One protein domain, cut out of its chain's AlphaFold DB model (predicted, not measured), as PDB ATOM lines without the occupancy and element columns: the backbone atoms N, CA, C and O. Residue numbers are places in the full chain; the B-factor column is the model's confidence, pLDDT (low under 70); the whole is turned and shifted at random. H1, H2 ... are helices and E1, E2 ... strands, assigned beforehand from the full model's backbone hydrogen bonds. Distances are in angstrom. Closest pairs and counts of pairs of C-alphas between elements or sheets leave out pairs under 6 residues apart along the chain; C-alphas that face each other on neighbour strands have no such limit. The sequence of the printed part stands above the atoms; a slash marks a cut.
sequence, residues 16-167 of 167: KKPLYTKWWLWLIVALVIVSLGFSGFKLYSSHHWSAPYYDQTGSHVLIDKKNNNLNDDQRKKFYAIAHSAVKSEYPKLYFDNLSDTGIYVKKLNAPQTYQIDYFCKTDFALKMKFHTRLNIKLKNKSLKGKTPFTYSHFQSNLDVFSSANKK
ATOM      1  N   LYS A  16      48.748  25.253 -38.216       61.47
ATOM      2  CA  LYS A  16      49.608  25.244 -37.034       61.47
ATOM      3  C   LYS A  16      49.143  24.078 -36.163       61.47
ATOM      4  O   LYS A  16      48.025  24.108 -35.657       61.47
ATOM      5  N   LYS A  17      49.977  23.040 -36.033       61.44
ATOM      6  CA  LYS A  17      49.701  21.907 -35.139       61.44
ATOM      7  C   LYS A  17      49.447  22.465 -33.733       61.44
ATOM      8  O   LYS A  17      50.256  23.283 -33.278       61.44
ATOM      9  N   PRO A  18      48.336  22.099 -33.076       67.75
ATOM     10  CA  PRO A  18      47.985  22.709 -31.810       67.75
ATOM     11  C   PRO A  18      49.018  22.318 -30.754       67.75
ATOM     12  O   PRO A  18      49.533  21.201 -30.739       67.75
ATOM     13  N   LEU A  19      49.369  23.275 -29.899       62.88
ATOM     14  CA  LEU A  19      50.548  23.182 -29.039       62.88
ATOM     15  C   LEU A  19      50.523  21.935 -28.132       62.88
ATOM     16  O   LEU A  19      51.577  21.355 -27.902       62.88
ATOM     17  N   TYR A  20      49.347  21.440 -27.730       66.00
ATOM     18  CA  TYR A  20      49.177  20.278 -26.841       66.00
ATOM     19  C   TYR A  20      49.653  18.921 -27.401       66.00
ATOM     20  O   TYR A  20      49.702  17.946 -26.655       66.00
ATOM     21  N   THR A  21      50.017  18.817 -28.687       67.25
ATOM     22  CA  THR A  21      50.504  17.550 -29.273       67.25
ATOM     23  C   THR A  21      51.956  17.243 -28.923       67.25
ATOM     24  O   THR A  21      52.462  16.176 -29.266       67.25
ATOM     25  N   LYS A  22      52.675  18.188 -28.308       81.75
ATOM     26  CA  LYS A  22      54.071  17.973 -27.937       81.75
ATOM     27  C   LYS A  22      54.147  17.362 -26.537       81.75
ATOM     28  O   LYS A  22      53.748  17.991 -25.564       81.75
ATOM     29  N   TRP A  23      54.716  16.164 -26.435       81.31
ATOM     30  CA  TRP A  23      54.829  15.399 -25.185       81.31
ATOM     31  C   TRP A  23      55.510  16.171 -24.034       81.31
ATOM     32  O   TRP A  23      55.107  16.046 -22.883       81.31
ATOM     33  N   TRP A  24      56.459  17.066 -24.332       84.94
ATOM     34  CA  TRP A  24      57.116  17.897 -23.310       84.94
ATOM     35  C   TRP A  24      56.182  18.909 -22.621       84.94
ATOM     36  O   TRP A  24      56.449  19.295 -21.487       84.94
ATOM     37  N   LEU A  25      55.065  19.311 -23.243       85.00
ATOM     38  CA  LEU A  25      54.076  20.169 -22.579       85.00
ATOM     39  C   LEU A  25      53.338  19.429 -21.459       85.00
ATOM     40  O   LEU A  25      53.032  20.037 -20.438       85.00
ATOM     41  N   TRP A  26      53.136  18.116 -21.592       86.88
ATOM     42  CA  TRP A  26      52.584  17.293 -20.515       86.88
ATOM     43  C   TRP A  26      53.545  17.171 -19.329       86.88
ATOM     44  O   TRP A  26      53.093  17.206 -18.186       86.88
ATOM     45  N   LEU A  27      54.861  17.123 -19.576       90.50
ATOM     46  CA  LEU A  27      55.861  17.170 -18.501       90.50
ATOM     47  C   LEU A  27      55.797  18.486 -17.718       90.50
ATOM     48  O   LEU A  27      55.839  18.461 -16.492       90.50
ATOM     49  N   ILE A  28      55.637  19.624 -18.400       88.69
ATOM     50  CA  ILE A  28      55.509  20.929 -17.732       88.69
ATOM     51  C   ILE A  28      54.236  20.982 -16.882       88.69
ATOM     52  O   ILE A  28      54.292  21.394 -15.725       88.69
ATOM     53  N   VAL A  29      53.101  20.524 -17.418       88.38
ATOM     54  CA  VAL A  29      51.831  20.483 -16.675       88.38
ATOM     55  C   VAL A  29      51.945  19.596 -15.430       88.38
ATOM     56  O   VAL A  29      51.540  20.013 -14.346       88.38
ATOM     57  N   ALA A  30      52.556  18.414 -15.546       87.75
ATOM     58  CA  ALA A  30      52.782  17.527 -14.407       87.75
ATOM     59  C   ALA A  30      53.655  18.185 -13.321       87.75
ATOM     60  O   ALA A  30      53.346  18.095 -12.133       87.75
ATOM     61  N   LEU A  31      54.704  18.908 -13.718       89.94
ATOM     62  CA  LEU A  31      55.621  19.588 -12.799       89.94
ATOM     63  C   LEU A  31      54.930  20.745 -12.049       89.94
ATOM     64  O   LEU A  31      55.133  20.927 -10.843       89.94
ATOM     65  N   VAL A  32      54.036  21.478 -12.721       89.88
ATOM     66  CA  VAL A  32      53.195  22.511 -12.090       89.88
ATOM     67  C   VAL A  32      52.234  21.894 -11.066       89.88
ATOM     68  O   VAL A  32      52.127  22.398  -9.951       89.88
ATOM     69  N   ILE A  33      51.590  20.766 -11.379       87.62
ATOM     70  CA  ILE A  33      50.676  20.090 -10.441       87.62
ATOM     71  C   ILE A  33      51.426  19.603  -9.189       87.62
ATOM     72  O   ILE A  33      50.967  19.826  -8.068       87.62
ATOM     73  N   VAL A  34      52.603  18.991  -9.359       86.88
ATOM     74  CA  VAL A  34      53.419  18.497  -8.236       86.88
ATOM     75  C   VAL A  34      53.911  19.645  -7.348       86.88
ATOM     76  O   VAL A  34      53.822  19.558  -6.122       86.88
ATOM     77  N   SER A  35      54.390  20.743  -7.942       80.50
ATOM     78  CA  SER A  35      54.879  21.908  -7.188       80.50
ATOM     79  C   SER A  35      53.771  22.628  -6.406       80.50
ATOM     80  O   SER A  35      53.982  23.021  -5.251       80.50
ATOM     81  N   LEU A  36      52.566  22.729  -6.978       80.00
ATOM     82  CA  LEU A  36      51.390  23.248  -6.277       80.00
ATOM     83  C   LEU A  36      50.945  22.313  -5.143       80.00
ATOM     84  O   LEU A  36      50.678  22.784  -4.036       80.00
ATOM     85  N   GLY A  37      50.940  20.996  -5.373       78.38
ATOM     86  CA  GLY A  37      50.597  20.000  -4.354       78.38
ATOM     87  C   GLY A  37      51.522  20.041  -3.135       78.38
ATOM     88  O   GLY A  37      51.055  20.032  -1.995       78.38
ATOM     89  N   PHE A  38      52.835  20.166  -3.355       74.56
ATOM     90  CA  PHE A  38      53.822  20.226  -2.269       74.56
ATOM     91  C   PHE A  38      53.675  21.493  -1.414       74.56
ATOM     92  O   PHE A  38      53.714  21.438  -0.180       74.56
ATOM     93  N   SER A  39      53.472  22.635  -2.075       71.00
ATOM     94  CA  SER A  39      53.251  23.931  -1.423       71.00
ATOM     95  C   SER A  39      51.950  23.939  -0.610       71.00
ATOM     96  O   SER A  39      51.946  24.348   0.554       71.00
ATOM     97  N   GLY A  40      50.863  23.413  -1.187       64.75
ATOM     98  CA  GLY A  40      49.562  23.302  -0.528       64.75
ATOM     99  C   GLY A  40      49.589  22.392   0.701       64.75
ATOM    100  O   GLY A  40      49.077  22.765   1.757       64.75
ATOM    101  N   PHE A  41      50.259  21.240   0.614       65.38
ATOM    102  CA  PHE A  41      50.361  20.292   1.726       65.38
ATOM    103  C   PHE A  41      51.102  20.876   2.940       65.38
ATOM    104  O   PHE A  41      50.679  20.691   4.087       65.38
ATOM    105  N   LYS A  42      52.183  21.636   2.710       64.31
ATOM    106  CA  LYS A  42      52.921  22.308   3.793       64.31
ATOM    107  C   LYS A  42      52.058  23.343   4.516       64.31
ATOM    108  O   LYS A  42      52.020  23.328   5.749       64.31
ATOM    109  N   LEU A  43      51.363  24.199   3.765       62.00
ATOM    110  CA  LEU A  43      50.486  25.234   4.322       62.00
ATOM    111  C   LEU A  43      49.307  24.622   5.086       62.00
ATOM    112  O   LEU A  43      49.053  25.014   6.227       62.00
ATOM    113  N   TYR A  44      48.666  23.600   4.514       63.28
ATOM    114  CA  TYR A  44      47.572  22.873   5.156       63.28
ATOM    115  C   TYR A  44      48.005  22.260   6.494       63.28
ATOM    116  O   TYR A  44      47.370  22.494   7.524       63.28
ATOM    117  N   SER A  45      49.139  21.546   6.525       63.91
ATOM    118  CA  SER A  45      49.615  20.929   7.770       63.91
ATOM    119  C   SER A  45      50.010  21.967   8.827       63.91
ATOM    120  O   SER A  45      49.821  21.738  10.019       63.91
ATOM    121  N   SER A  46      50.530  23.127   8.419       64.12
ATOM    122  CA  SER A  46      50.909  24.180   9.362       64.12
ATOM    123  C   SER A  46      49.683  24.775  10.051       64.12
ATOM    124  O   SER A  46      49.698  24.959  11.269       64.12
ATOM    125  N   HIS A  47      48.601  25.019   9.308       67.06
ATOM    126  CA  HIS A  47      47.382  25.597   9.873       67.06
ATOM    127  C   HIS A  47      46.657  24.623  10.809       67.06
ATOM    128  O   HIS A  47      46.257  25.007  11.905       67.06
ATOM    129  N   HIS A  48      46.594  23.345  10.433       78.62
ATOM    130  CA  HIS A  48      45.905  22.306  11.205       78.62
ATOM    131  C   HIS A  48      46.538  22.044  12.585       78.62
ATOM    132  O   HIS A  48      45.851  21.684  13.537       78.62
ATOM    133  N   TRP A  49      47.854  22.252  12.703       83.62
ATOM    134  CA  TRP A  49      48.613  22.028  13.935       83.62
ATOM    135  C   TRP A  49      49.018  23.317  14.658       83.62
ATOM    136  O   TRP A  49      49.687  23.245  15.686       83.62
ATOM    137  N   SER A  50      48.650  24.495  14.159       85.56
ATOM    138  CA  SER A  50      48.984  25.757  14.829       85.56
ATOM    139  C   SER A  50      48.088  25.988  16.042       85.56
ATOM    140  O   SER A  50      46.878  25.805  15.961       85.56
ATOM    141  N   ALA A  51      48.660  26.435  17.157       86.19
ATOM    142  CA  ALA A  51      47.911  26.907  18.310       86.19
ATOM    143  C   ALA A  51      47.111  28.165  17.915       86.19
ATOM    144  O   ALA A  51      47.701  29.138  17.423       86.19
ATOM    145  N   PRO A  52      45.779  28.181  18.089       85.06
ATOM    146  CA  PRO A  52      44.974  29.324  17.667       85.06
ATOM    147  C   PRO A  52      45.317  30.581  18.453       85.06
ATOM    148  O   PRO A  52      45.602  30.511  19.650       85.06
ATOM    149  N   TYR A  53      45.286  31.734  17.781       85.88
ATOM    150  CA  TYR A  53      45.551  33.043  18.386       85.88
ATOM    151  C   TYR A  53      46.936  33.158  19.064       85.88
ATOM    152  O   TYR A  53      47.126  34.027  19.903       85.88
ATOM    153  N   TYR A  54      47.915  32.308  18.721       87.06
ATOM    154  CA  TYR A  54      49.200  32.184  19.433       87.06
ATOM    155  C   TYR A  54      49.939  33.511  19.674       87.06
ATOM    156  O   TYR A  54      50.241  33.839  20.824       87.06
ATOM    157  N   ASP A  55      50.168  34.293  18.617       86.69
ATOM    158  CA  ASP A  55      50.870  35.585  18.691       86.69
ATOM    159  C   ASP A  55      49.934  36.764  18.994       86.69
ATOM    160  O   ASP A  55      50.380  37.900  19.118       86.69
ATOM    161  N   GLN A  56      48.625  36.518  19.099       85.94
ATOM    162  CA  GLN A  56      47.642  37.581  19.254       85.94
ATOM    163  C   GLN A  56      47.465  37.968  20.725       85.94
ATOM    164  O   GLN A  56      47.380  37.125  21.630       85.94
ATOM    165  N   THR A  57      47.390  39.275  20.952       83.50
ATOM    166  CA  THR A  57      46.949  39.873  22.209       83.50
ATOM    167  C   THR A  57      45.433  39.988  22.186       83.50
ATOM    168  O   THR A  57      44.871  40.595  21.279       83.50
ATOM    169  N   GLY A  58      44.770  39.391  23.170       81.56
ATOM    170  CA  GLY A  58      43.313  39.338  23.228       81.56
ATOM    171  C   GLY A  58      42.815  38.052  23.873       81.56
ATOM    172  O   GLY A  58      43.509  37.031  23.882       81.56
ATOM    173  N   SER A  59      41.616  38.115  24.443       86.06
ATOM    174  CA  SER A  59      40.984  36.992  25.124       86.06
ATOM    175  C   SER A  59      39.995  36.313  24.186       86.06
ATOM    176  O   SER A  59      38.962  36.892  23.858       86.06
ATOM    177  N   HIS A  60      40.269  35.062  23.820       86.25
ATOM    178  CA  HIS A  60      39.419  34.283  22.917       86.25
ATOM    179  C   HIS A  60      39.048  32.950  23.555       86.25
ATOM    180  O   HIS A  60      39.917  32.189  23.976       86.25
ATOM    181  N   VAL A  61      37.754  32.646  23.617       87.31
ATOM    182  CA  VAL A  61      37.279  31.330  24.056       87.31
ATOM    183  C   VAL A  61      37.428  30.353  22.889       87.31
ATOM    184  O   VAL A  61      36.871  30.575  21.814       87.31
ATOM    185  N   LEU A  62      38.229  29.303  23.083       85.38
ATOM    186  CA  LEU A  62      38.585  28.344  22.034       85.38
ATOM    187  C   LEU A  62      37.740  27.074  22.116       85.38
ATOM    188  O   LEU A  62      37.277  26.581  21.090       85.38
ATOM    189  N   ILE A  63      37.519  26.578  23.332       83.44
ATOM    190  CA  ILE A  63      36.560  25.511  23.613       83.44
ATOM    191  C   ILE A  63      35.674  25.956  24.762       83.44
ATOM    192  O   ILE A  63      36.178  26.291  25.830       83.44
ATOM    193  N   ASP A  64      34.370  25.878  24.534       76.81
ATOM    194  CA  ASP A  64      33.320  25.941  25.539       76.81
ATOM    195  C   ASP A  64      32.195  24.963  25.166       76.81
ATOM    196  O   ASP A  64      32.131  24.470  24.040       76.81
ATOM    197  N   LYS A  65      31.254  24.719  26.080       68.00
ATOM    198  CA  LYS A  65      30.100  23.823  25.910       68.00
ATOM    199  C   LYS A  65      29.278  24.110  24.644       68.00
ATOM    200  O   LYS A  65      28.585  23.224  24.159       68.00
ATOM    201  N   LYS A  66      29.333  25.344  24.130       64.06
ATOM    202  CA  LYS A  66      28.619  25.799  22.927       64.06
ATOM    203  C   LYS A  66      29.526  26.128  21.740       64.06
ATOM    204  O   LYS A  66      29.012  26.282  20.641       64.06
ATOM    205  N   ASN A  67      30.833  26.278  21.951       69.56
ATOM    206  CA  ASN A  67      31.742  26.797  20.934       69.56
ATOM    207  C   ASN A  67      32.955  25.875  20.815       69.56
ATOM    208  O   ASN A  67      33.730  25.752  21.760       69.56
ATOM    209  N   ASN A  68      33.121  25.231  19.662       77.56
ATOM    210  CA  ASN A  68      34.261  24.362  19.392       77.56
ATOM    211  C   ASN A  68      35.084  24.949  18.243       77.56
ATOM    212  O   ASN A  68      35.005  24.493  17.108       77.56
ATOM    213  N   ASN A  69      35.864  25.986  18.554       80.06
ATOM    214  CA  ASN A  69      36.738  26.650  17.583       80.06
ATOM    215  C   ASN A  69      38.073  25.910  17.396       80.06
ATOM    216  O   ASN A  69      38.927  26.368  16.638       80.06
ATOM    217  N   LEU A  70      38.277  24.796  18.109       84.50
ATOM    218  CA  LEU A  70      39.430  23.919  17.943       84.50
ATOM    219  C   LEU A  70      39.077  22.721  17.070       84.50
ATOM    220  O   LEU A  70      38.030  22.093  17.227       84.50
ATOM    221  N   ASN A  71      40.021  22.349  16.212       85.56
ATOM    222  CA  ASN A  71      39.989  21.056  15.546       85.56
ATOM    223  C   ASN A  71      40.269  19.928  16.557       85.56
ATOM    224  O   ASN A  71      40.915  20.143  17.588       85.56
ATOM    225  N   ASP A  72      39.830  18.713  16.249       87.00
ATOM    226  CA  ASP A  72      39.992  17.514  17.065       87.00
ATOM    227  C   ASP A  72      41.460  17.255  17.443       87.00
ATOM    228  O   ASP A  72      41.753  16.952  18.603       87.00
ATOM    229  N   ASP A  73      42.394  17.463  16.511       87.50
ATOM    230  CA  ASP A  73      43.836  17.336  16.760       87.50
ATOM    231  C   ASP A  73      44.341  18.339  17.804       87.50
ATOM    232  O   ASP A  73      45.065  17.982  18.740       87.50
ATOM    233  N   GLN A  74      43.943  19.607  17.667       88.44
ATOM    234  CA  GLN A  74      44.320  20.672  18.596       88.44
ATOM    235  C   GLN A  74      43.718  20.395  19.976       88.44
ATOM    236  O   GLN A  74      44.427  20.454  20.981       88.44
ATOM    237  N   ARG A  75      42.434  20.016  20.024       88.94
ATOM    238  CA  ARG A  75      41.730  19.637  21.254       88.94
ATOM    239  C   ARG A  75      42.455  18.503  21.972       88.94
ATOM    240  O   ARG A  75      42.764  18.628  23.155       88.94
ATOM    241  N   LYS A  76      42.801  17.430  21.253       89.31
ATOM    242  CA  LYS A  76      43.552  16.288  21.797       89.31
ATOM    243  C   LYS A  76      44.909  16.709  22.367       89.31
ATOM    244  O   LYS A  76      45.343  16.176  23.386       89.31
ATOM    245  N   LYS A  77      45.577  17.687  21.750       91.06
ATOM    246  CA  LYS A  77      46.842  18.230  22.263       91.06
ATOM    247  C   LYS A  77      46.671  19.032  23.545       91.06
ATOM    248  O   LYS A  77      47.476  18.849  24.453       91.06
ATOM    249  N   PHE A  78      45.627  19.851  23.666       91.69
ATOM    250  CA  PHE A  78      45.342  20.546  24.925       91.69
ATOM    251  C   PHE A  78      44.999  19.574  26.061       91.69
ATOM    252  O   PHE A  78      45.511  19.755  27.163       91.69
ATOM    253  N   TYR A  79      44.247  18.498  25.788       90.88
ATOM    254  CA  TYR A  79      44.057  17.403  26.750       90.88
ATOM    255  C   TYR A  79      45.389  16.787  27.184       90.88
ATOM    256  O   TYR A  79      45.660  16.684  28.375       90.88
ATOM    257  N   ALA A  80      46.259  16.438  26.231       90.75
ATOM    258  CA  ALA A  80      47.561  15.855  26.544       90.75
ATOM    259  C   ALA A  80      48.444  16.793  27.387       90.75
ATOM    260  O   ALA A  80      49.149  16.327  28.283       90.75
ATOM    261  N   ILE A  81      48.402  18.105  27.126       91.44
ATOM    262  CA  ILE A  81      49.110  19.114  27.926       91.44
ATOM    263  C   ILE A  81      48.547  19.161  29.350       91.44
ATOM    264  O   ILE A  81      49.321  19.068  30.301       91.44
ATOM    265  N   ALA A  82      47.221  19.251  29.502       90.81
ATOM    266  CA  ALA A  82      46.567  19.275  30.808       90.81
ATOM    267  C   ALA A  82      46.875  18.011  31.617       90.81
ATOM    268  O   ALA A  82      47.347  18.098  32.747       90.81
ATOM    269  N   HIS A  83      46.717  16.839  31.001       88.75
ATOM    270  CA  HIS A  83      47.031  15.550  31.607       88.75
ATOM    271  C   HIS A  83      48.504  15.458  32.036       88.75
ATOM    272  O   HIS A  83      48.809  14.996  33.132       88.75
ATOM    273  N   SER A  84      49.430  15.953  31.209       89.06
ATOM    274  CA  SER A  84      50.858  15.981  31.551       89.06
ATOM    275  C   SER A  84      51.159  16.911  32.731       89.06
ATOM    276  O   SER A  84      51.988  16.565  33.569       89.06
ATOM    277  N   ALA A  85      50.485  18.063  32.821       88.75
ATOM    278  CA  ALA A  85      50.627  18.978  33.951       88.75
ATOM    279  C   ALA A  85      50.097  18.353  35.252       88.75
ATOM    280  O   ALA A  85      50.811  18.330  36.248       88.75
ATOM    281  N   VAL A  86      48.903  17.752  35.226       87.62
ATOM    282  CA  VAL A  86      48.336  17.056  36.395       87.62
ATOM    283  C   VAL A  86      49.232  15.893  36.831       87.62
ATOM    284  O   VAL A  86      49.511  15.743  38.017       87.62
ATOM    285  N   LYS A  87      49.737  15.091  35.887       86.50
ATOM    286  CA  LYS A  87      50.661  13.987  36.185       86.50
ATOM    287  C   LYS A  87      51.978  14.465  36.800       86.50
ATOM    288  O   LYS A  87      52.554  13.749  37.613       86.50
ATOM    289  N   SER A  88      52.448  15.653  36.418       87.06
ATOM    290  CA  SER A  88      53.639  16.271  37.004       87.06
ATOM    291  C   SER A  88      53.424  16.676  38.462       87.06
ATOM    292  O   SER A  88      54.340  16.504  39.258       87.06
ATOM    293  N   GLU A  89      52.246  17.202  38.804       86.06
ATOM    294  CA  GLU A  89      51.914  17.630  40.173       86.06
ATOM    295  C   GLU A  89      51.561  16.446  41.085       86.06
ATOM    296  O   GLU A  89      51.931  16.412  42.259       86.06
ATOM    297  N   TYR A  90      50.918  15.411  40.536       83.00
ATOM    298  CA  TYR A  90      50.519  14.219  41.285       83.00
ATOM    299  C   TYR A  90      51.142  12.930  40.731       83.00
ATOM    300  O   TYR A  90      50.422  12.036  40.281       83.00
ATOM    301  N   PRO A  91      52.470  12.751  40.817       79.94
ATOM    302  CA  PRO A  91      53.153  11.593  40.233       79.94
ATOM    303  C   PRO A  91      52.751  10.251  40.868       79.94
ATOM    304  O   PRO A  91      52.981   9.200  40.278       79.94
ATOM    305  N   LYS A  92      52.165  10.281  42.073       72.25
ATOM    306  CA  LYS A  92      51.743   9.096  42.838       72.25
ATOM    307  C   LYS A  92      50.305   8.651  42.558       72.25
ATOM    308  O   LYS A  92      49.870   7.656  43.127       72.25
ATOM    309  N   LEU A  93      49.546   9.392  41.748       71.31
ATOM    310  CA  LEU A  93      48.186   8.998  41.391       71.31
ATOM    311  C   LEU A  93      48.193   8.066  40.180       71.31
ATOM    312  O   LEU A  93      48.918   8.281  39.210       71.31
ATOM    313  N   TYR A  94      47.354   7.034  40.236       68.88
ATOM    314  CA  TYR A  94      47.118   6.139  39.110       68.88
ATOM    315  C   TYR A  94      46.121   6.788  38.151       68.88
ATOM    316  O   TYR A  94      44.924   6.856  38.427       68.88
ATOM    317  N   PHE A  95      46.637   7.280  37.025       69.81
ATOM    318  CA  PHE A  95      45.842   7.961  36.002       69.81
ATOM    319  C   PHE A  95      45.057   7.007  35.095       69.81
ATOM    320  O   PHE A  95      44.163   7.451  34.385       69.81
ATOM    321  N   ASP A  96      45.335   5.702  35.155       71.50
ATOM    322  CA  ASP A  96      44.732   4.698  34.269       71.50
ATOM    323  C   ASP A  96      43.212   4.532  34.476       71.50
ATOM    324  O   ASP A  96      42.520   4.038  33.595       71.50
ATOM    325  N   ASN A  97      42.686   4.994  35.618       69.44
ATOM    326  CA  ASN A  97      41.260   4.941  35.971       69.44
ATOM    327  C   ASN A  97      40.582   6.325  35.964       69.44
ATOM    328  O   ASN A  97      39.535   6.510  36.600       69.44
ATOM    329  N   LEU A  98      41.207   7.316  35.318       74.69
ATOM    330  CA  LEU A  98      40.641   8.647  35.123       74.69
ATOM    331  C   LEU A  98      40.079   8.769  33.708       74.69
ATOM    332  O   LEU A  98      40.788   8.635  32.717       74.69
ATOM    333  N   SER A  99      38.791   9.078  33.628       81.94
ATOM    334  CA  SER A  99      38.091   9.323  32.376       81.94
ATOM    335  C   SER A  99      37.950  10.826  32.133       81.94
ATOM    336  O   SER A  99      37.413  11.569  32.965       81.94
ATOM    337  N   ASP A 100      38.416  11.283  30.972       84.69
ATOM    338  CA  ASP A 100      38.246  12.660  30.510       84.69
ATOM    339  C   ASP A 100      36.756  12.972  30.334       84.69
ATOM    340  O   ASP A 100      36.048  12.329  29.562       84.69
ATOM    341  N   THR A 101      36.262  13.972  31.060       84.81
ATOM    342  CA  THR A 101      34.852  14.389  30.993       84.81
ATOM    343  C   THR A 101      34.682  15.666  30.179       84.81
ATOM    344  O   THR A 101      33.647  15.865  29.544       84.81
ATOM    345  N   GLY A 102      35.686  16.541  30.179       88.44
ATOM    346  CA  GLY A 102      35.645  17.774  29.411       88.44
ATOM    347  C   GLY A 102      36.918  18.597  29.534       88.44
ATOM    348  O   GLY A 102      37.729  18.409  30.439       88.44
ATOM    349  N   ILE A 103      37.062  19.555  28.627       91.25
ATOM    350  CA  ILE A 103      38.092  20.585  28.675       91.25
ATOM    351  C   ILE A 103      37.471  21.899  28.228       91.25
ATOM    352  O   ILE A 103      36.684  21.935  27.283       91.25
ATOM    353  N   TYR A 104      37.838  22.973  28.898       91.94
ATOM    354  CA  TYR A 104      37.586  24.335  28.472       91.94
ATOM    355  C   TYR A 104      38.936  25.001  28.240       91.94
ATOM    356  O   TYR A 104      39.854  24.872  29.052       91.94
ATOM    357  N   VAL A 105      39.076  25.673  27.100       92.56
ATOM    358  CA  VAL A 105      40.337  26.300  26.695       92.56
ATOM    359  C   VAL A 105      40.060  27.734  26.294       92.56
ATOM    360  O   VAL A 105      39.244  28.004  25.409       92.56
ATOM    361  N   LYS A 106      40.787  28.659  26.910       93.06
ATOM    362  CA  LYS A 106      40.680  30.090  26.647       93.06
ATOM    363  C   LYS A 106      42.059  30.677  26.397       93.06
ATOM    364  O   LYS A 106      42.965  30.519  27.203       93.06
ATOM    365  N   LYS A 107      42.225  31.404  25.299       92.12
ATOM    366  CA  LYS A 107      43.387  32.268  25.084       92.12
ATOM    367  C   LYS A 107      43.303  33.444  26.056       92.12
ATOM    368  O   LYS A 107      42.275  34.117  26.111       92.12
ATOM    369  N   LEU A 108      44.370  33.686  26.811       92.56
ATOM    370  CA  LEU A 108      44.478  34.841  27.703       92.56
ATOM    371  C   LEU A 108      45.039  36.052  26.952       92.56
ATOM    372  O   LEU A 108      45.618  35.911  25.879       92.56
ATOM    373  N   ASN A 109      44.912  37.249  27.529       89.81
ATOM    374  CA  ASN A 109      45.387  38.483  26.889       89.81
ATOM    375  C   ASN A 109      46.900  38.474  26.613       89.81
ATOM    376  O   ASN A 109      47.344  39.067  25.632       89.81
ATOM    377  N   ALA A 110      47.680  37.764  27.431       88.12
ATOM    378  CA  ALA A 110      49.116  37.612  27.233       88.12
ATOM    379  C   ALA A 110      49.431  36.716  26.019       88.12
ATOM    380  O   ALA A 110      48.790  35.670  25.845       88.12
ATOM    381  N   PRO A 111      50.427  37.068  25.184       87.56
ATOM    382  CA  PRO A 111      50.804  36.264  24.026       87.56
ATOM    383  C   PRO A 111      51.193  34.847  24.457       87.56
ATOM    384  O   PRO A 111      51.719  34.637  25.556       87.56
ATOM    385  N   GLN A 112      50.898  33.863  23.604       92.25
ATOM    386  CA  GLN A 112      51.279  32.452  23.780       92.25
ATOM    387  C   GLN A 112      50.695  31.766  25.029       92.25
ATOM    388  O   GLN A 112      51.080  30.641  25.355       92.25
ATOM    389  N   THR A 113      49.782  32.435  25.736       92.44
ATOM    390  CA  THR A 113      49.305  32.013  27.055       92.44
ATOM    391  C   THR A 113      47.834  31.623  27.000       92.44
ATOM    392  O   THR A 113      47.000  32.392  26.524       92.44
ATOM    393  N   TYR A 114      47.502  30.445  27.519       93.38
ATOM    394  CA  TYR A 114      46.160  29.872  27.503       93.38
ATOM    395  C   TYR A 114      45.774  29.422  28.906       93.38
ATOM    396  O   TYR A 114      46.604  28.892  29.631       93.38
ATOM    397  N   GLN A 115      44.515  29.595  29.271       94.69
ATOM    398  CA  GLN A 115      43.913  28.967  30.435       94.69
ATOM    399  C   GLN A 115      43.238  27.670  30.002       94.69
ATOM    400  O   GLN A 115      42.532  27.637  28.988       94.69
ATOM    401  N   ILE A 116      43.448  26.621  30.786       94.25
ATOM    402  CA  ILE A 116      42.815  25.323  30.619       94.25
ATOM    403  C   ILE A 116      42.084  24.975  31.909       94.25
ATOM    404  O   ILE A 116      42.708  24.877  32.962       94.25
ATOM    405  N   ASP A 117      40.786  24.729  31.787       92.81
ATOM    406  CA  ASP A 117      39.964  24.119  32.825       92.81
ATOM    407  C   ASP A 117      39.669  22.678  32.365       92.81
ATOM    408  O   ASP A 117      38.937  22.442  31.403       92.81
ATOM    409  N   TYR A 118      40.318  21.708  32.996       90.62
ATOM    410  CA  TYR A 118      40.269  20.289  32.667       90.62
ATOM    411  C   TYR A 118      39.407  19.534  33.677       90.62
ATOM    412  O   TYR A 118      39.582  19.671  34.890       90.62
ATOM    413  N   PHE A 119      38.482  18.726  33.164       89.12
ATOM    414  CA  PHE A 119      37.528  17.958  33.949       89.12
ATOM    415  C   PHE A 119      37.727  16.469  33.700       89.12
ATOM    416  O   PHE A 119      37.551  15.990  32.575       89.12
ATOM    417  N   CYS A 120      38.017  15.721  34.754       86.06
ATOM    418  CA  CYS A 120      38.101  14.265  34.707       86.06
ATOM    419  C   CYS A 120      37.242  13.642  35.804       86.06
ATOM    420  O   CYS A 120      36.803  14.316  36.735       86.06
ATOM    421  N   LYS A 121      36.951  12.354  35.674       84.94
ATOM    422  CA  LYS A 121      36.214  11.584  36.675       84.94
ATOM    423  C   LYS A 121      36.939  10.280  36.970       84.94
ATOM    424  O   LYS A 121      37.572   9.732  36.075       84.94
ATOM    425  N   THR A 122      36.837   9.773  38.192       78.38
ATOM    426  CA  THR A 122      37.254   8.395  38.481       78.38
ATOM    427  C   THR A 122      36.189   7.410  38.025       78.38
ATOM    428  O   THR A 122      34.994   7.655  38.201       78.38
ATOM    429  N   ASP A 123      36.626   6.269  37.499       70.88
ATOM    430  CA  ASP A 123      35.726   5.175  37.116       70.88
ATOM    431  C   ASP A 123      35.467   4.167  38.259       70.88
ATOM    432  O   ASP A 123      34.644   3.263  38.120       70.88
ATOM    433  N   PHE A 124      36.098   4.348  39.427       66.75
ATOM    434  CA  PHE A 124      35.818   3.554  40.634       66.75
ATOM    435  C   PHE A 124      34.475   3.918  41.290       66.75
ATOM    436  O   PHE A 124      33.899   4.971  41.020       66.75
ATOM    437  N   ALA A 125      34.003   3.050  42.195       55.59
ATOM    438  CA  ALA A 125      32.664   3.025  42.806       55.59
ATOM    439  C   ALA A 125      32.055   4.380  43.235       55.59
ATOM    440  O   ALA A 125      30.835   4.517  43.248       55.59
ATOM    441  N   LEU A 126      32.871   5.390  43.546       64.19
ATOM    442  CA  LEU A 126      32.423   6.710  43.998       64.19
ATOM    443  C   LEU A 126      32.346   7.797  42.903       64.19
ATOM    444  O   LEU A 126      32.049   8.936  43.247       64.19
ATOM    445  N   LYS A 127      32.579   7.478  41.614       69.19
ATOM    446  CA  LYS A 127      32.430   8.370  40.431       69.19
ATOM    447  C   LYS A 127      32.680   9.852  40.737       69.19
ATOM    448  O   LYS A 127      31.799  10.703  40.575       69.19
ATOM    449  N   MET A 128      33.877  10.160  41.218       73.94
ATOM    450  CA  MET A 128      34.196  11.502  41.696       73.94
ATOM    451  C   MET A 128      34.630  12.374  40.533       73.94
ATOM    452  O   MET A 128      35.356  11.912  39.657       73.94
ATOM    453  N   LYS A 129      34.176  13.629  40.516       82.19
ATOM    454  CA  LYS A 129      34.517  14.599  39.474       82.19
ATOM    455  C   LYS A 129      35.619  15.524  39.957       82.19
ATOM    456  O   LYS A 129      35.503  16.155  41.007       82.19
ATOM    457  N   PHE A 130      36.632  15.666  39.128       83.69
ATOM    458  CA  PHE A 130      37.765  16.532  39.350       83.69
ATOM    459  C   PHE A 130      37.752  17.683  38.365       83.69
ATOM    460  O   PHE A 130      37.312  17.561  37.221       83.69
ATOM    461  N   HIS A 131      38.253  18.807  38.839       89.56
ATOM    462  CA  HIS A 131      38.424  20.026  38.096       89.56
ATOM    463  C   HIS A 131      39.818  20.558  38.399       89.56
ATOM    464  O   HIS A 131      40.149  20.865  39.545       89.56
ATOM    465  N   THR A 132      40.624  20.649  37.349       89.31
ATOM    466  CA  THR A 132      41.936  21.279  37.384       89.31
ATOM    467  C   THR A 132      41.918  22.506  36.495       89.31
ATOM    468  O   THR A 132      41.622  22.404  35.311       89.31
ATOM    469  N   ARG A 133      42.296  23.648  37.050       93.12
ATOM    470  CA  ARG A 133      42.550  24.881  36.319       93.12
ATOM    471  C   ARG A 133      44.045  25.145  36.285       93.12
ATOM    472  O   ARG A 133      44.714  25.056  37.309       93.12
ATOM    473  N   LEU A 134      44.565  25.487  35.115       94.12
ATOM    474  CA  LEU A 134      45.946  25.923  34.961       94.12
ATOM    475  C   LEU A 134      46.094  26.927  33.821       94.12
ATOM    476  O   LEU A 134      45.354  26.897  32.838       94.12
ATOM    477  N   ASN A 135      47.110  27.776  33.921       94.44
ATOM    478  CA  ASN A 135      47.555  28.615  32.821       94.44
ATOM    479  C   ASN A 135      48.785  27.972  32.193       94.44
ATOM    480  O   ASN A 135      49.747  27.661  32.883       94.44
ATOM    481  N   ILE A 136      48.779  27.794  30.880       94.12
ATOM    482  CA  ILE A 136      49.925  27.320  30.118       94.12
ATOM    483  C   ILE A 136      50.498  28.446  29.273       94.12
ATOM    484  O   ILE A 136      49.766  29.260  28.712       94.12
ATOM    485  N   LYS A 137      51.815  28.449  29.120       94.25
ATOM    486  CA  LYS A 137      52.522  29.244  28.125       94.25
ATOM    487  C   LYS A 137      53.217  28.292  27.166       94.25
ATOM    488  O   LYS A 137      54.075  27.502  27.562       94.25
ATOM    489  N   LEU A 138      52.805  28.336  25.908       92.56
ATOM    490  CA  LEU A 138      53.402  27.539  24.845       92.56
ATOM    491  C   LEU A 138      54.702  28.213  24.395       92.56
ATOM    492  O   LEU A 138      54.719  29.422  24.192       92.56
ATOM    493  N   LYS A 139      55.789  27.450  24.223       89.94
ATOM    494  CA  LYS A 139      57.044  28.018  23.688       89.94
ATOM    495  C   LYS A 139      57.046  28.111  22.162       89.94
ATOM    496  O   LYS A 139      57.752  28.942  21.602       89.94
ATOM    497  N   ASN A 140      56.265  27.248  21.512       88.94
ATOM    498  CA  ASN A 140      56.180  27.145  20.061       88.94
ATOM    499  C   ASN A 140      54.720  27.216  19.609       88.94
ATOM    500  O   ASN A 140      53.835  26.651  20.252       88.94
ATOM    501  N   LYS A 141      54.493  27.817  18.435       87.88
ATOM    502  CA  LYS A 141      53.171  27.889  17.792       87.88
ATOM    503  C   LYS A 141      52.622  26.521  17.391       87.88
ATOM    504  O   LYS A 141      51.414  26.334  17.357       87.88
ATOM    505  N   SER A 142      53.488  25.571  17.049       86.81
ATOM    506  CA  SER A 142      53.060  24.248  16.592       86.81
ATOM    507  C   SER A 142      52.702  23.331  17.764       86.81
ATOM    508  O   SER A 142      53.525  23.060  18.640       86.81
ATOM    509  N   LEU A 143      51.490  22.785  17.724       86.50
ATOM    510  CA  LEU A 143      51.000  21.719  18.599       86.50
ATOM    511  C   LEU A 143      51.400  20.317  18.096       86.50
ATOM    512  O   LEU A 143      51.056  19.303  18.707       86.50
ATOM    513  N   LYS A 144      52.114  20.223  16.966       83.75
ATOM    514  CA  LYS A 144      52.551  18.939  16.408       83.75
ATOM    515  C   LYS A 144      53.707  18.360  17.228       83.75
ATOM    516  O   LYS A 144      54.689  19.040  17.508       83.75
ATOM    517  N   GLY A 145      53.628  17.067  17.543       81.69
ATOM    518  CA  GLY A 145      54.694  16.354  18.260       81.69
ATOM    519  C   GLY A 145      54.765  16.697  19.753       81.69
ATOM    520  O   GLY A 145      53.721  16.780  20.410       81.69
ATOM    521  N   LYS A 146      55.992  16.821  20.284       78.50
ATOM    522  CA  LYS A 146      56.265  17.274  21.657       78.50
ATOM    523  C   LYS A 146      56.209  18.798  21.680       78.50
ATOM    524  O   LYS A 146      57.132  19.453  21.207       78.50
ATOM    525  N   THR A 147      55.130  19.353  22.216       82.56
ATOM    526  CA  THR A 147      54.976  20.802  22.361       82.56
ATOM    527  C   THR A 147      55.565  21.222  23.701       82.56
ATOM    528  O   THR A 147      54.983  20.888  24.728       82.56
ATOM    529  N   PRO A 148      56.717  21.912  23.739       87.81
ATOM    530  CA  PRO A 148      57.249  22.414  24.995       87.81
ATOM    531  C   PRO A 148      56.338  23.515  25.550       87.81
ATOM    532  O   PRO A 148      56.003  24.478  24.854       87.81
ATOM    533  N   PHE A 149      55.964  23.380  26.818       91.94
ATOM    534  CA  PHE A 149      55.131  24.334  27.538       91.94
ATOM    535  C   PHE A 149      55.661  24.534  28.957       91.94
ATOM    536  O   PHE A 149      56.391  23.699  29.489       91.94
ATOM    537  N   THR A 150      55.293  25.655  29.559       93.19
ATOM    538  CA  THR A 150      55.381  25.874  31.005       93.19
ATOM    539  C   THR A 150      53.976  26.116  31.530       93.19
ATOM    540  O   THR A 150      53.135  26.619  30.783       93.19
ATOM    541  N   TYR A 151      53.710  25.786  32.786       92.88
ATOM    542  CA  TYR A 151      52.414  26.043  33.404       92.88
ATOM    543  C   TYR A 151      52.564  26.835  34.704       92.88
ATOM    544  O   TYR A 151      53.627  26.840  35.320       92.88
ATOM    545  N   SER A 152      51.511  27.552  35.074       91.06
ATOM    546  CA  SER A 152      51.399  28.353  36.291       91.06
ATOM    547  C   SER A 152      49.941  28.411  36.752       91.06
ATOM    548  O   SER A 152      49.038  27.978  36.033       91.06
ATOM    549  N   HIS A 153      49.705  28.946  37.955       89.44
ATOM    550  CA  HIS A 153      48.367  29.049  38.561       89.44
ATOM    551  C   HIS A 153      47.612  27.711  38.583       89.44
ATOM    552  O   HIS A 153      46.416  27.664  38.299       89.44
ATOM    553  N   PHE A 154      48.331  26.627  38.887       89.25
ATOM    554  CA  PHE A 154      47.743  25.305  39.017       89.25
ATOM    555  C   PHE A 154      46.825  25.273  40.241       89.25
ATOM    556  O   PHE A 154      47.240  25.584  41.356       89.25
ATOM    557  N   GLN A 155      45.564  24.930  40.016       87.19
ATOM    558  CA  GLN A 155      44.549  24.766  41.045       87.19
ATOM    559  C   GLN A 155      43.791  23.487  40.733       87.19
ATOM    560  O   GLN A 155      43.176  23.385  39.673       87.19
ATOM    561  N   SER A 156      43.815  22.516  41.638       83.69
ATOM    562  CA  SER A 156      43.077  21.275  41.449       83.69
ATOM    563  C   SER A 156      42.330  20.894  42.709       83.69
ATOM    564  O   SER A 156      42.823  21.039  43.820       83.69
ATOM    565  N   ASN A 157      41.130  20.356  42.539       82.19
ATOM    566  CA  ASN A 157      40.420  19.713  43.638       82.19
ATOM    567  C   ASN A 157      40.873  18.250  43.861       82.19
ATOM    568  O   ASN A 157      40.292  17.559  44.697       82.19
ATOM    569  N   LEU A 158      41.915  17.782  43.153       71.94
ATOM    570  CA  LEU A 158      42.579  16.496  43.415       71.94
ATOM    571  C   LEU A 158      43.278  16.448  44.784       71.94
ATOM    572  O   LEU A 158      43.419  15.362  45.353       71.94
ATOM    573  N   ASP A 159      43.717  17.595  45.314       60.59
ATOM    574  CA  ASP A 159      44.519  17.701  46.546       60.59
ATOM    575  C   ASP A 159      43.869  17.031  47.765       60.59
ATOM    576  O   ASP A 159      44.549  16.452  48.623       60.59
ATOM    577  N   VAL A 160      42.535  17.045  47.804       58.81
ATOM    578  CA  VAL A 160      41.723  16.430  48.861       58.81
ATOM    579  C   VAL A 160      41.983  14.918  48.964       58.81
ATOM    580  O   VAL A 160      41.917  14.354  50.053       58.81
ATOM    581  N   PHE A 161      42.364  14.260  47.863       54.94
ATOM    582  CA  PHE A 161      42.596  12.812  47.812       54.94
ATOM    583  C   PHE A 161      44.070  12.418  47.914       54.94
ATOM    584  O   PHE A 161      44.377  11.375  48.490       54.94
ATOM    585  N   SER A 162      44.997  13.256  47.432       51.16
ATOM    586  CA  SER A 162      46.439  13.036  47.643       51.16
ATOM    587  C   SER A 162      46.787  12.968  49.138       51.16
ATOM    588  O   SER A 162      47.616  12.163  49.564       51.16
ATOM    589  N   SER A 163      46.085  13.766  49.943       48.41
ATOM    590  CA  SER A 163      46.240  13.829  51.398       48.41
ATOM    591  C   SER A 163      45.614  12.635  52.135       48.41
ATOM    592  O   SER A 163      46.068  12.282  53.221       48.41
ATOM    593  N   ALA A 164      44.597  11.993  51.550       46.38
ATOM    594  CA  ALA A 164      43.893  10.856  52.149       46.38
ATOM    595  C   ALA A 164      44.661   9.529  52.018       46.38
ATOM    596  O   ALA A 164      44.502   8.648  52.853       46.38
ATOM    597  N   ASN A 165      45.544   9.408  51.021       42.84
ATOM    598  CA  ASN A 165      46.361   8.210  50.776       42.84
ATOM    599  C   ASN A 165      47.698   8.206  51.554       42.84
ATOM    600  O   ASN A 165      48.624   7.470  51.220       42.84
ATOM    601  N   LYS A 166      47.828   9.089  52.555       39.78
ATOM    602  CA  LYS A 166      48.993   9.216  53.451       39.78
ATOM    603  C   LYS A 166      48.770   8.607  54.845       39.78
ATOM    604  O   LYS A 166      49.622   8.807  55.708       39.78
ATOM    605  N   LYS A 167      47.653   7.913  55.076       36.09
ATOM    606  CA  LYS A 167      47.400   7.159  56.310       36.09
ATOM    607  C   LYS A 167      47.496   5.667  56.061       36.09
ATOM    608  O   LYS A 167      46.907   5.224  55.054       36.09
TER     609      LYS A 167
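What this domain is: This is residues 16 to 167 of the 167 residues of an uncharacterized protein of Lactobacillus mindensis DSM 14500 (UniProt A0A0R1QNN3). One long helix, H1, sticks out with its residues 23 to 44 like a handle from a compact head, in which a twisted five-stranded sheet wraps round a second helix, H2. H2 packs on one face of the sheet, the short helix H3 lies near the end of the head far from H1, and H1, 40.2 A from first to last C-alpha, lengthens the whole into a rod, while the body without the free residues 16 to 44 spans 48 by 25 by 25 A. The printed part has 152 residues, with three named helices and five named strands in the order H1 E1 H2 E2 E3 E4 E5 H3; the sheet order is E1 E2 E3 E4 E5, all antiparallel. The class is mixed, helices and strands; the whole is extended, with a radius of gyration of the C-alphas of 23.0 A and spans of 94 by 35 by 29 A.

How they stand to each other: H1, residues 23 to 49, and H2, residues 72 to 89, touch only at their ends, the closest C-alphas being those of Trp 49 and Gln 74, 6.5 A apart. They run the same way at a steep tilt of 39 degrees. E1, residues 60 to 64, is an edge strand and the antiparallel neighbour of E2, residues 98 to 107, with N 62 and O 105 at 2.9 A. E2 and E3, residues 113 to 122, form a hairpin, with N 104 and O 117 at 2.8 A. E3 and E4, residues 129 to 138, form a hairpin, with N 118 and O 132 at 2.7 A. E4 and the other edge strand, E5, residues 149 to 156, form a hairpin, with N 135 and O 152 at 2.9 A. E2 E3 E4 E5 is a meander, each strand the antiparallel neighbour of the one before. E2 bends by 60 degrees at residue 101, E4 by 52 at 135 and E5 by 73 at 153. The sheet curls round H2, which is on one face of it, two layers; the closest C-alphas of H2 and E3 are those of Ala 82 and Tyr 118, 6.6 A apart. H3, residues 159 to 162, is not on the sheet and is apart from H2. In H1 and H2 every O i to N i+4 pair is within hydrogen-bond range; H3 is too short for such a pair.

Where its parts are: H1 runs 40.2 A from C-alpha 23 at (54.829, 15.399, -25.185) to C-alpha 49 at (48.613, 22.028, 13.935). E1 is 10.7 A long, H2 26.0 A, E2 25.8 A, E3 28.9 A, E4 27.2 A and E5 18.7 A. H3, 5.2 A long, ends at C-alpha 162 at (46.439, 13.036, 47.643).

The domain as a whole: The C-alphas farthest apart are those of Lys 16 and Lys 167, 95.1 A. Residues 16 to 44 stand free; the body without them spans 48 by 25 by 25 A. The printed part has no cut and no long link. The mean pLDDT of the printed part is 80.7; residues under 70 include 16 to 21, 40 to 47 and 159 to 167.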